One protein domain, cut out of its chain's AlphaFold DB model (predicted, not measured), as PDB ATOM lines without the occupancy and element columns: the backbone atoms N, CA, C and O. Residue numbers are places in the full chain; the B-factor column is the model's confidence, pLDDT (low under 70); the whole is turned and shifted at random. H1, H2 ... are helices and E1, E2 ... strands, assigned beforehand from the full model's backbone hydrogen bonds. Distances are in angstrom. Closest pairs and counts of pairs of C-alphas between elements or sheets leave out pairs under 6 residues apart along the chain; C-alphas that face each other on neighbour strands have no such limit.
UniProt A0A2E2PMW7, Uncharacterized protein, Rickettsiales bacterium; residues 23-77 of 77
ATOM      1  N   SER A  23     139.524 226.377 204.801       57.22
ATOM      2  CA  SER A  23     139.664 225.622 206.047       57.22
ATOM      3  C   SER A  23     140.858 226.166 206.840       57.22
ATOM      4  O   SER A  23     141.990 225.697 206.765       57.22
ATOM      5  N   SER A  24     140.658 227.254 207.564       61.06
ATOM      6  CA  SER A  24     141.701 227.838 208.394       61.06
ATOM      7  C   SER A  24     141.827 226.980 209.647       61.06
ATOM      8  O   SER A  24     140.909 226.926 210.462       61.06
ATOM      9  N   SER A  25     142.953 226.280 209.806       66.25
ATOM     10  CA  SER A  25     143.202 225.556 211.049       66.25
ATOM     11  C   SER A  25     143.421 226.574 212.163       66.25
ATOM     12  O   SER A  25     144.233 227.494 212.014       66.25
ATOM     13  N   LYS A  26     142.682 226.426 213.262       75.50
ATOM     14  CA  LYS A  26     142.864 227.253 214.452       75.50
ATOM     15  C   LYS A  26     144.115 226.794 215.204       75.50
ATOM     16  O   LYS A  26     144.395 225.599 215.284       75.50
ATOM     17  N   LYS A  27     144.896 227.742 215.712       82.88
ATOM     18  CA  LYS A  27     146.133 227.499 216.457       82.88
ATOM     19  C   LYS A  27     146.202 228.449 217.646       82.88
ATOM     20  O   LYS A  27     145.951 229.639 217.491       82.88
ATOM     21  N   MET A  28     146.605 227.943 218.809       85.88
ATOM     22  CA  MET A  28     146.899 228.779 219.972       85.88
ATOM     23  C   MET A  28     148.346 229.280 219.947       85.88
ATOM     24  O   MET A  28     149.272 228.531 219.623       85.88
ATOM     25  N   VAL A  29     148.544 230.553 220.288       87.00
ATOM     26  CA  VAL A  29     149.857 231.206 220.363       87.00
ATOM     27  C   VAL A  29     149.943 232.041 221.635       87.00
ATOM     28  O   VAL A  29     149.017 232.769 221.975       87.00
ATOM     29  N   ASN A  30     151.078 231.963 222.331       86.19
ATOM     30  CA  ASN A  30     151.350 232.802 223.492       86.19
ATOM     31  C   ASN A  30     151.974 234.135 223.050       86.19
ATOM     32  O   ASN A  30     153.032 234.159 222.418       86.19
ATOM     33  N   VAL A  31     151.329 235.247 223.400       84.06
ATOM     34  CA  VAL A  31     151.842 236.604 223.208       84.06
ATOM     35  C   VAL A  31     151.946 237.279 224.573       84.06
ATOM     36  O   VAL A  31     150.941 237.617 225.193       84.06
ATOM     37  N   ASN A  32     153.178 237.524 225.030       82.75
ATOM     38  CA  ASN A  32     153.472 238.204 226.299       82.75
ATOM     39  C   ASN A  32     152.763 237.578 227.525       82.75
ATOM     40  O   ASN A  32     152.231 238.304 228.364       82.75
ATOM     41  N   GLY A  33     152.740 236.246 227.621       84.00
ATOM     42  CA  GLY A  33     152.163 235.520 228.759       84.00
ATOM     43  C   GLY A  33     150.658 235.262 228.657       84.00
ATOM     44  O   GLY A  33     150.098 234.644 229.554       84.00
ATOM     45  N   LYS A  34     150.001 235.703 227.577       86.81
ATOM     46  CA  LYS A  34     148.586 235.423 227.301       86.81
ATOM     47  C   LYS A  34     148.437 234.535 226.072       86.81
ATOM     48  O   LYS A  34     149.103 234.760 225.061       86.81
ATOM     49  N   LEU A  35     147.557 233.543 226.161       88.62
ATOM     50  CA  LEU A  35     147.201 232.672 225.045       88.62
ATOM     51  C   LEU A  35     146.139 233.346 224.178       88.62
ATOM     52  O   LEU A  35     145.139 233.838 224.690       88.62
ATOM     53  N   PHE A  36     146.370 233.343 222.871       89.00
ATOM     54  CA  PHE A  36     145.447 233.849 221.864       89.00
ATOM     55  C   PHE A  36     145.211 232.787 220.801       89.00
ATOM     56  O   PHE A  36     146.137 232.066 220.413       89.00
ATOM     57  N   GLU A  37     143.982 232.715 220.306       88.81
ATOM     58  CA  GLU A  37     143.649 231.878 219.163       88.81
ATOM     59  C   GLU A  37     143.920 232.645 217.864       88.81
ATOM     60  O   GLU A  37     143.629 233.834 217.731       88.81
ATOM     61  N   CYS A  38     144.501 231.970 216.880       87.88
ATOM     62  CA  CYS A  38     144.673 232.530 215.554       87.88
ATOM     63  C   CYS A  38     144.400 231.514 214.461       87.88
ATOM     64  O   CYS A  38     144.562 230.302 214.619       87.88
ATOM     65  N   LYS A  39     144.017 232.038 213.304       86.75
ATOM     66  CA  LYS A  39     143.852 231.267 212.085       86.75
ATOM     67  C   LYS A  39     145.194 231.170 211.381       86.75
ATOM     68  O   LYS A  39     145.822 232.185 211.072       86.75
ATOM     69  N   THR A  40     145.622 229.949 211.094       84.81
ATOM     70  CA  THR A  40     146.739 229.710 210.182       84.81
ATOM     71  C   THR A  40     146.160 229.293 208.837       84.81
ATOM     72  O   THR A  40     145.676 228.160 208.724       84.81
ATOM     73  N   PRO A  41     146.158 230.173 207.824       80.25
ATOM     74  CA  PRO A  41     145.773 229.757 206.489       80.25
ATOM     75  C   PRO A  41     146.797 228.723 206.021       80.25
ATOM     76  O   PRO A  41     148.004 228.952 206.104       80.25
ATOM     77  N   LYS A  42     146.302 227.564 205.599       78.00
ATOM     78  CA  LYS A  42     147.086 226.563 204.883       78.00
ATOM     79  C   LYS A  42     146.314 226.162 203.642       78.00
ATOM     80  O   LYS A  42     145.098 225.955 203.714       78.00
ATOM     81  N   ASN A  43     146.998 226.033 202.516       81.81
ATOM     82  CA  ASN A  43     146.411 225.367 201.355       81.81
ATOM     83  C   ASN A  43     146.477 223.832 201.533       81.81
ATOM     84  O   ASN A  43     147.069 223.322 202.488       81.81
ATOM     85  N   SER A  44     145.803 223.075 200.662       75.81
ATOM     86  CA  SER A  44     145.777 221.601 200.725       75.81
ATOM     87  C   SER A  44     147.184 221.002 200.679       75.81
ATOM     88  O   SER A  44     147.512 220.142 201.488       75.81
ATOM     89  N   PHE A  45     148.036 221.532 199.809       82.56
ATOM     90  CA  PHE A  45     149.409 221.084 199.619       82.56
ATOM     91  C   PHE A  45     150.294 221.252 200.866       82.56
ATOM     92  O   PHE A  45     150.994 220.325 201.275       82.56
ATOM     93  N   GLU A  46     150.229 222.413 201.515       81.44
ATOM     94  CA  GLU A  46     150.938 222.710 202.761       81.44
ATOM     95  C   GLU A  46     150.464 221.829 203.918       81.44
ATOM     96  O   GLU A  46     151.271 221.482 204.785       81.44
ATOM     97  N   ARG A  47     149.174 221.451 203.940       78.44
ATOM     98  CA  ARG A  47     148.657 220.474 204.910       78.44
ATOM     99  C   ARG A  47     149.275 219.100 204.673       78.44
ATOM    100  O   ARG A  47     149.827 218.545 205.616       78.44
ATOM    101  N   THR A  48     149.246 218.602 203.436       84.00
ATOM    102  CA  THR A  48     149.787 217.276 203.088       84.00
ATOM    103  C   THR A  48     151.279 217.165 203.397       84.00
ATOM    104  O   THR A  48     151.737 216.138 203.878       84.00
ATOM    105  N   ARG A  49     152.044 218.241 203.184       85.12
ATOM    106  CA  ARG A  49     153.486 218.281 203.478       85.12
ATOM    107  C   ARG A  49     153.834 218.618 204.929       85.12
ATOM    108  O   ARG A  49     155.011 218.747 205.250       85.12
ATOM    109  N   GLY A  50     152.847 218.824 205.801       81.50
ATOM    110  CA  GLY A  50     153.095 219.177 207.202       81.50
ATOM    111  C   GLY A  50     153.825 220.514 207.387       81.50
ATOM    112  O   GLY A  50     154.456 220.738 208.423       81.50
ATOM    113  N   VAL A  51     153.747 221.428 206.413       82.06
ATOM    114  CA  VAL A  51     154.490 222.695 206.449       82.06
ATOM    115  C   VAL A  51     154.015 223.530 207.638       82.06
ATOM    116  O   VAL A  51     152.812 223.754 207.844       82.06
ATOM    117  N   ARG A  52     154.959 223.999 208.464       76.69
ATOM    118  CA  ARG A  52     154.659 224.920 209.568       76.69
ATOM    119  C   ARG A  52     154.363 226.308 208.997       76.69
ATOM    120  O   ARG A  52     155.246 226.950 208.437       76.69
ATOM    121  N   SER A  53     153.129 226.779 209.178       75.00
ATOM    122  CA  SER A  53     152.754 228.147 208.807       75.00
ATOM    123  C   SER A  53     153.476 229.157 209.704       75.00
ATOM    124  O   SER A  53     153.491 229.010 210.930       75.00
ATOM    125  N   ARG A  54     154.062 230.179 209.072       74.56
ATOM    126  CA  ARG A  54     154.708 231.320 209.742       74.56
ATOM    127  C   ARG A  54     153.727 232.458 210.040       74.56
ATOM    128  O   ARG A  54     154.065 233.365 210.791       74.56
ATOM    129  N   ILE A  55     152.527 232.415 209.457       82.62
ATOM    130  CA  ILE A  55     151.544 233.498 209.515       82.62
ATOM    131  C   ILE A  55     150.389 233.079 210.424       82.62
ATOM    132  O   ILE A  55     149.773 232.031 210.240       82.62
ATOM    133  N   CYS A  56     150.097 233.923 211.407       85.56
ATOM    134  CA  CYS A  56     149.061 233.726 212.412       85.56
ATOM    135  C   CYS A  56     148.140 234.946 212.365       85.56
ATOM    136  O   CYS A  56     148.550 236.064 212.683       85.56
ATOM    137  N   ILE A  57     146.921 234.734 211.871       88.12
ATOM    138  CA  ILE A  57     145.926 235.785 211.673       88.12
ATOM    139  C   ILE A  57     145.013 235.794 212.895       88.12
ATOM    140  O   ILE A  57     144.214 234.879 213.089       88.12
ATOM    141  N   PHE A  58     145.169 236.815 213.732       90.19
ATOM    142  CA  PHE A  58     144.346 237.017 214.923       90.19
ATOM    143  C   PHE A  58     142.974 237.590 214.571       90.19
ATOM    144  O   PHE A  58     142.821 238.292 213.564       90.19
ATOM    145  N   TYR A  59     141.999 237.342 215.444       87.94
ATOM    146  CA  TYR A  59     140.716 238.032 215.408       87.94
ATOM    147  C   TYR A  59     140.894 239.536 215.658       87.94
ATOM    148  O   TYR A  59     141.895 239.988 216.222       87.94
ATOM    149  N   LYS A  60     139.927 240.336 215.195       88.00
ATOM    150  CA  LYS A  60     140.004 241.803 215.280       88.00
ATOM    151  C   LYS A  60     140.106 242.279 216.734       88.00
ATOM    152  O   LYS A  60     140.926 243.146 217.025       88.00
ATOM    153  N   GLU A  61     139.344 241.653 217.626       87.81
ATOM    154  CA  GLU A  61     139.330 241.917 219.071       87.81
ATOM    155  C   GLU A  61     140.707 241.657 219.704       87.81
ATOM    156  O   GLU A  61     141.306 242.544 220.320       87.81
ATOM    157  N   ASP A  62     141.281 240.480 219.444       87.81
ATOM    158  CA  ASP A  62     142.613 240.105 219.929       87.81
ATOM    159  C   ASP A  62     143.710 241.027 219.390       87.81
ATOM    160  O   ASP A  62     144.667 241.365 220.094       87.81
ATOM    161  N   LYS A  63     143.573 241.491 218.142       89.06
ATOM    162  CA  LYS A  63     144.545 242.382 217.498       89.06
ATOM    163  C   LYS A  63     144.679 243.709 218.242       89.06
ATOM    164  O   LYS A  63     145.795 244.217 218.380       89.06
ATOM    165  N   GLU A  64     143.582 244.269 218.744       90.50
ATOM    166  CA  GLU A  64     143.620 245.503 219.533       90.50
ATOM    167  C   GLU A  64     144.333 245.307 220.871       90.50
ATOM    168  O   GLU A  64     145.183 246.122 221.249       90.50
ATOM    169  N   ILE A  65     144.043 244.198 221.557       89.19
ATOM    170  CA  ILE A  65     144.681 243.835 222.826       89.19
ATOM    171  C   ILE A  65     146.189 243.666 222.619       89.19
ATOM    172  O   ILE A  65     146.990 244.300 223.314       89.19
ATOM    173  N   ILE A  66     146.587 242.885 221.612       88.56
ATOM    174  CA  ILE A  66     147.993 242.644 221.272       88.56
ATOM    175  C   ILE A  66     148.705 243.958 220.926       88.56
ATOM    176  O   ILE A  66     149.826 244.200 221.387       88.56
ATOM    177  N   ASN A  67     148.067 244.846 220.161       89.00
ATOM    178  CA  ASN A  67     148.640 246.145 219.813       89.00
ATOM    179  C   ASN A  67     148.834 247.043 221.042       89.00
ATOM    180  O   ASN A  67     149.899 247.652 221.187       89.00
ATOM    181  N   LYS A  68     147.862 247.090 221.963       89.25
ATOM    182  CA  LYS A  68     148.003 247.802 223.245       89.25
ATOM    183  C   LYS A  68     149.157 247.229 224.074       89.25
ATOM    184  O   LYS A  68     149.972 247.995 224.588       89.25
ATOM    185  N   MET A  69     149.288 245.901 224.155       86.94
ATOM    186  CA  MET A  69     150.403 245.241 224.856       86.94
ATOM    187  C   MET A  69     151.762 245.593 224.234       86.94
ATOM    188  O   MET A  69     152.710 245.904 224.956       86.94
ATOM    189  N   ARG A  70     151.864 245.593 222.898       85.88
ATOM    190  CA  ARG A  70     153.089 245.979 222.177       85.88
ATOM    191  C   ARG A  70     153.463 247.443 222.413       85.88
ATOM    192  O   ARG A  70     154.636 247.720 222.651       85.88
ATOM    193  N   LYS A  71     152.488 248.363 222.398       86.06
ATOM    194  CA  LYS A  71     152.711 249.785 222.718       86.06
ATOM    195  C   LYS A  71     153.230 249.963 224.147       86.06
ATOM    196  O   LYS A  71     154.265 250.592 224.329       86.06
ATOM    197  N   LYS A  72     152.590 249.333 225.142       82.31
ATOM    198  CA  LYS A  72     153.057 249.364 226.543       82.31
ATOM    199  C   LYS A  72     154.490 248.847 226.694       82.31
ATOM    200  O   LYS A  72     155.264 249.422 227.448       82.31
ATOM    201  N   LYS A  73     154.861 247.786 225.968       77.06
ATOM    202  CA  LYS A  73     156.224 247.235 226.005       77.06
ATOM    203  C   LYS A  73     157.264 248.179 225.393       77.06
ATOM    204  O   LYS A  73     158.371 248.231 225.906       77.06
ATOM    205  N   LYS A  74     156.920 248.914 224.327       74.69
ATOM    206  CA  LYS A  74     157.818 249.911 223.717       74.69
ATOM    207  C   LYS A  74     158.097 251.102 224.633       74.69
ATOM    208  O   LYS A  74     159.193 251.615 224.583       74.69
ATOM    209  N   ILE A  75     157.125 251.510 225.449       69.00
ATOM    210  CA  ILE A  75     157.282 252.627 226.400       69.00
ATOM    211  C   ILE A  75     158.161 252.233 227.600       69.00
ATOM    212  O   ILE A  75     158.764 253.086 228.234       69.00
ATOM    213  N   ARG A  76     158.222 250.938 227.936       60.16
ATOM    214  CA  ARG A  76     159.030 250.402 229.048       60.16
ATOM    215  C   ARG A  76     160.472 250.040 228.655       60.16
ATOM    216  O   ARG A  76     161.173 249.464 229.482       60.16
ATOM    217  N   LYS A  77     160.865 250.267 227.403       52.72
ATOM    218  CA  LYS A  77     162.231 250.093 226.898       52.72
ATOM    219  C   LYS A  77     162.849 251.462 226.704       52.72
ATOM    220  O   LYS A  77     164.066 251.551 226.938       52.72
TER     221      LYS A  77
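What this domain is: This is residues 23 to 77 of the 77 residues of an uncharacterized protein of Rickettsiales bacterium (UniProt A0A2E2PMW7). A two-stranded hairpin, E1 and E2, has the short helix H1 beyond its open end and the long helix H2 running out past its turn. The long link from H1 folds back, and its residues 57 to 58 pair antiparallel with residues 38 to 39 of E2. The printed part has 55 residues, with two named strands and two named helices in the order E1, E2, H1, H2; the class is mixed, helices and strands, and the whole is loose, with a radius of gyration of the C-alphas of 13.7 A and spans of 43 by 21 by 14 A.

Where its parts are: Find C-alpha 25 at (143.202, 225.556, 211.049); E1 runs from there to residue 31, 18.6 A. E2 is residues 34 to 40, 18.1 A. H1 is residues 44 to 48. H2, residues 60 to 75, runs 23.2 A to C-alpha 75 at (157.282, 252.627, 226.400).

How they stand to each other: Look at N 29 and O 36, 2.8 A apart, within hydrogen-bond range across the antiparallel hairpin. The closest C-alphas of E2 and H2, Phe 36 and Asp 62, are 7.1 A apart. H1 and H2 are apart. In both helices every O i to N i+4 pair is within hydrogen-bond range.

The domain as a whole: C-alphas 48 and 76, the farthest apart, are 43.1 A apart. The printed part has no cut; the link H1 to H2 is long. Residues 23 to 25 and 75 to 77 have pLDDT under 70.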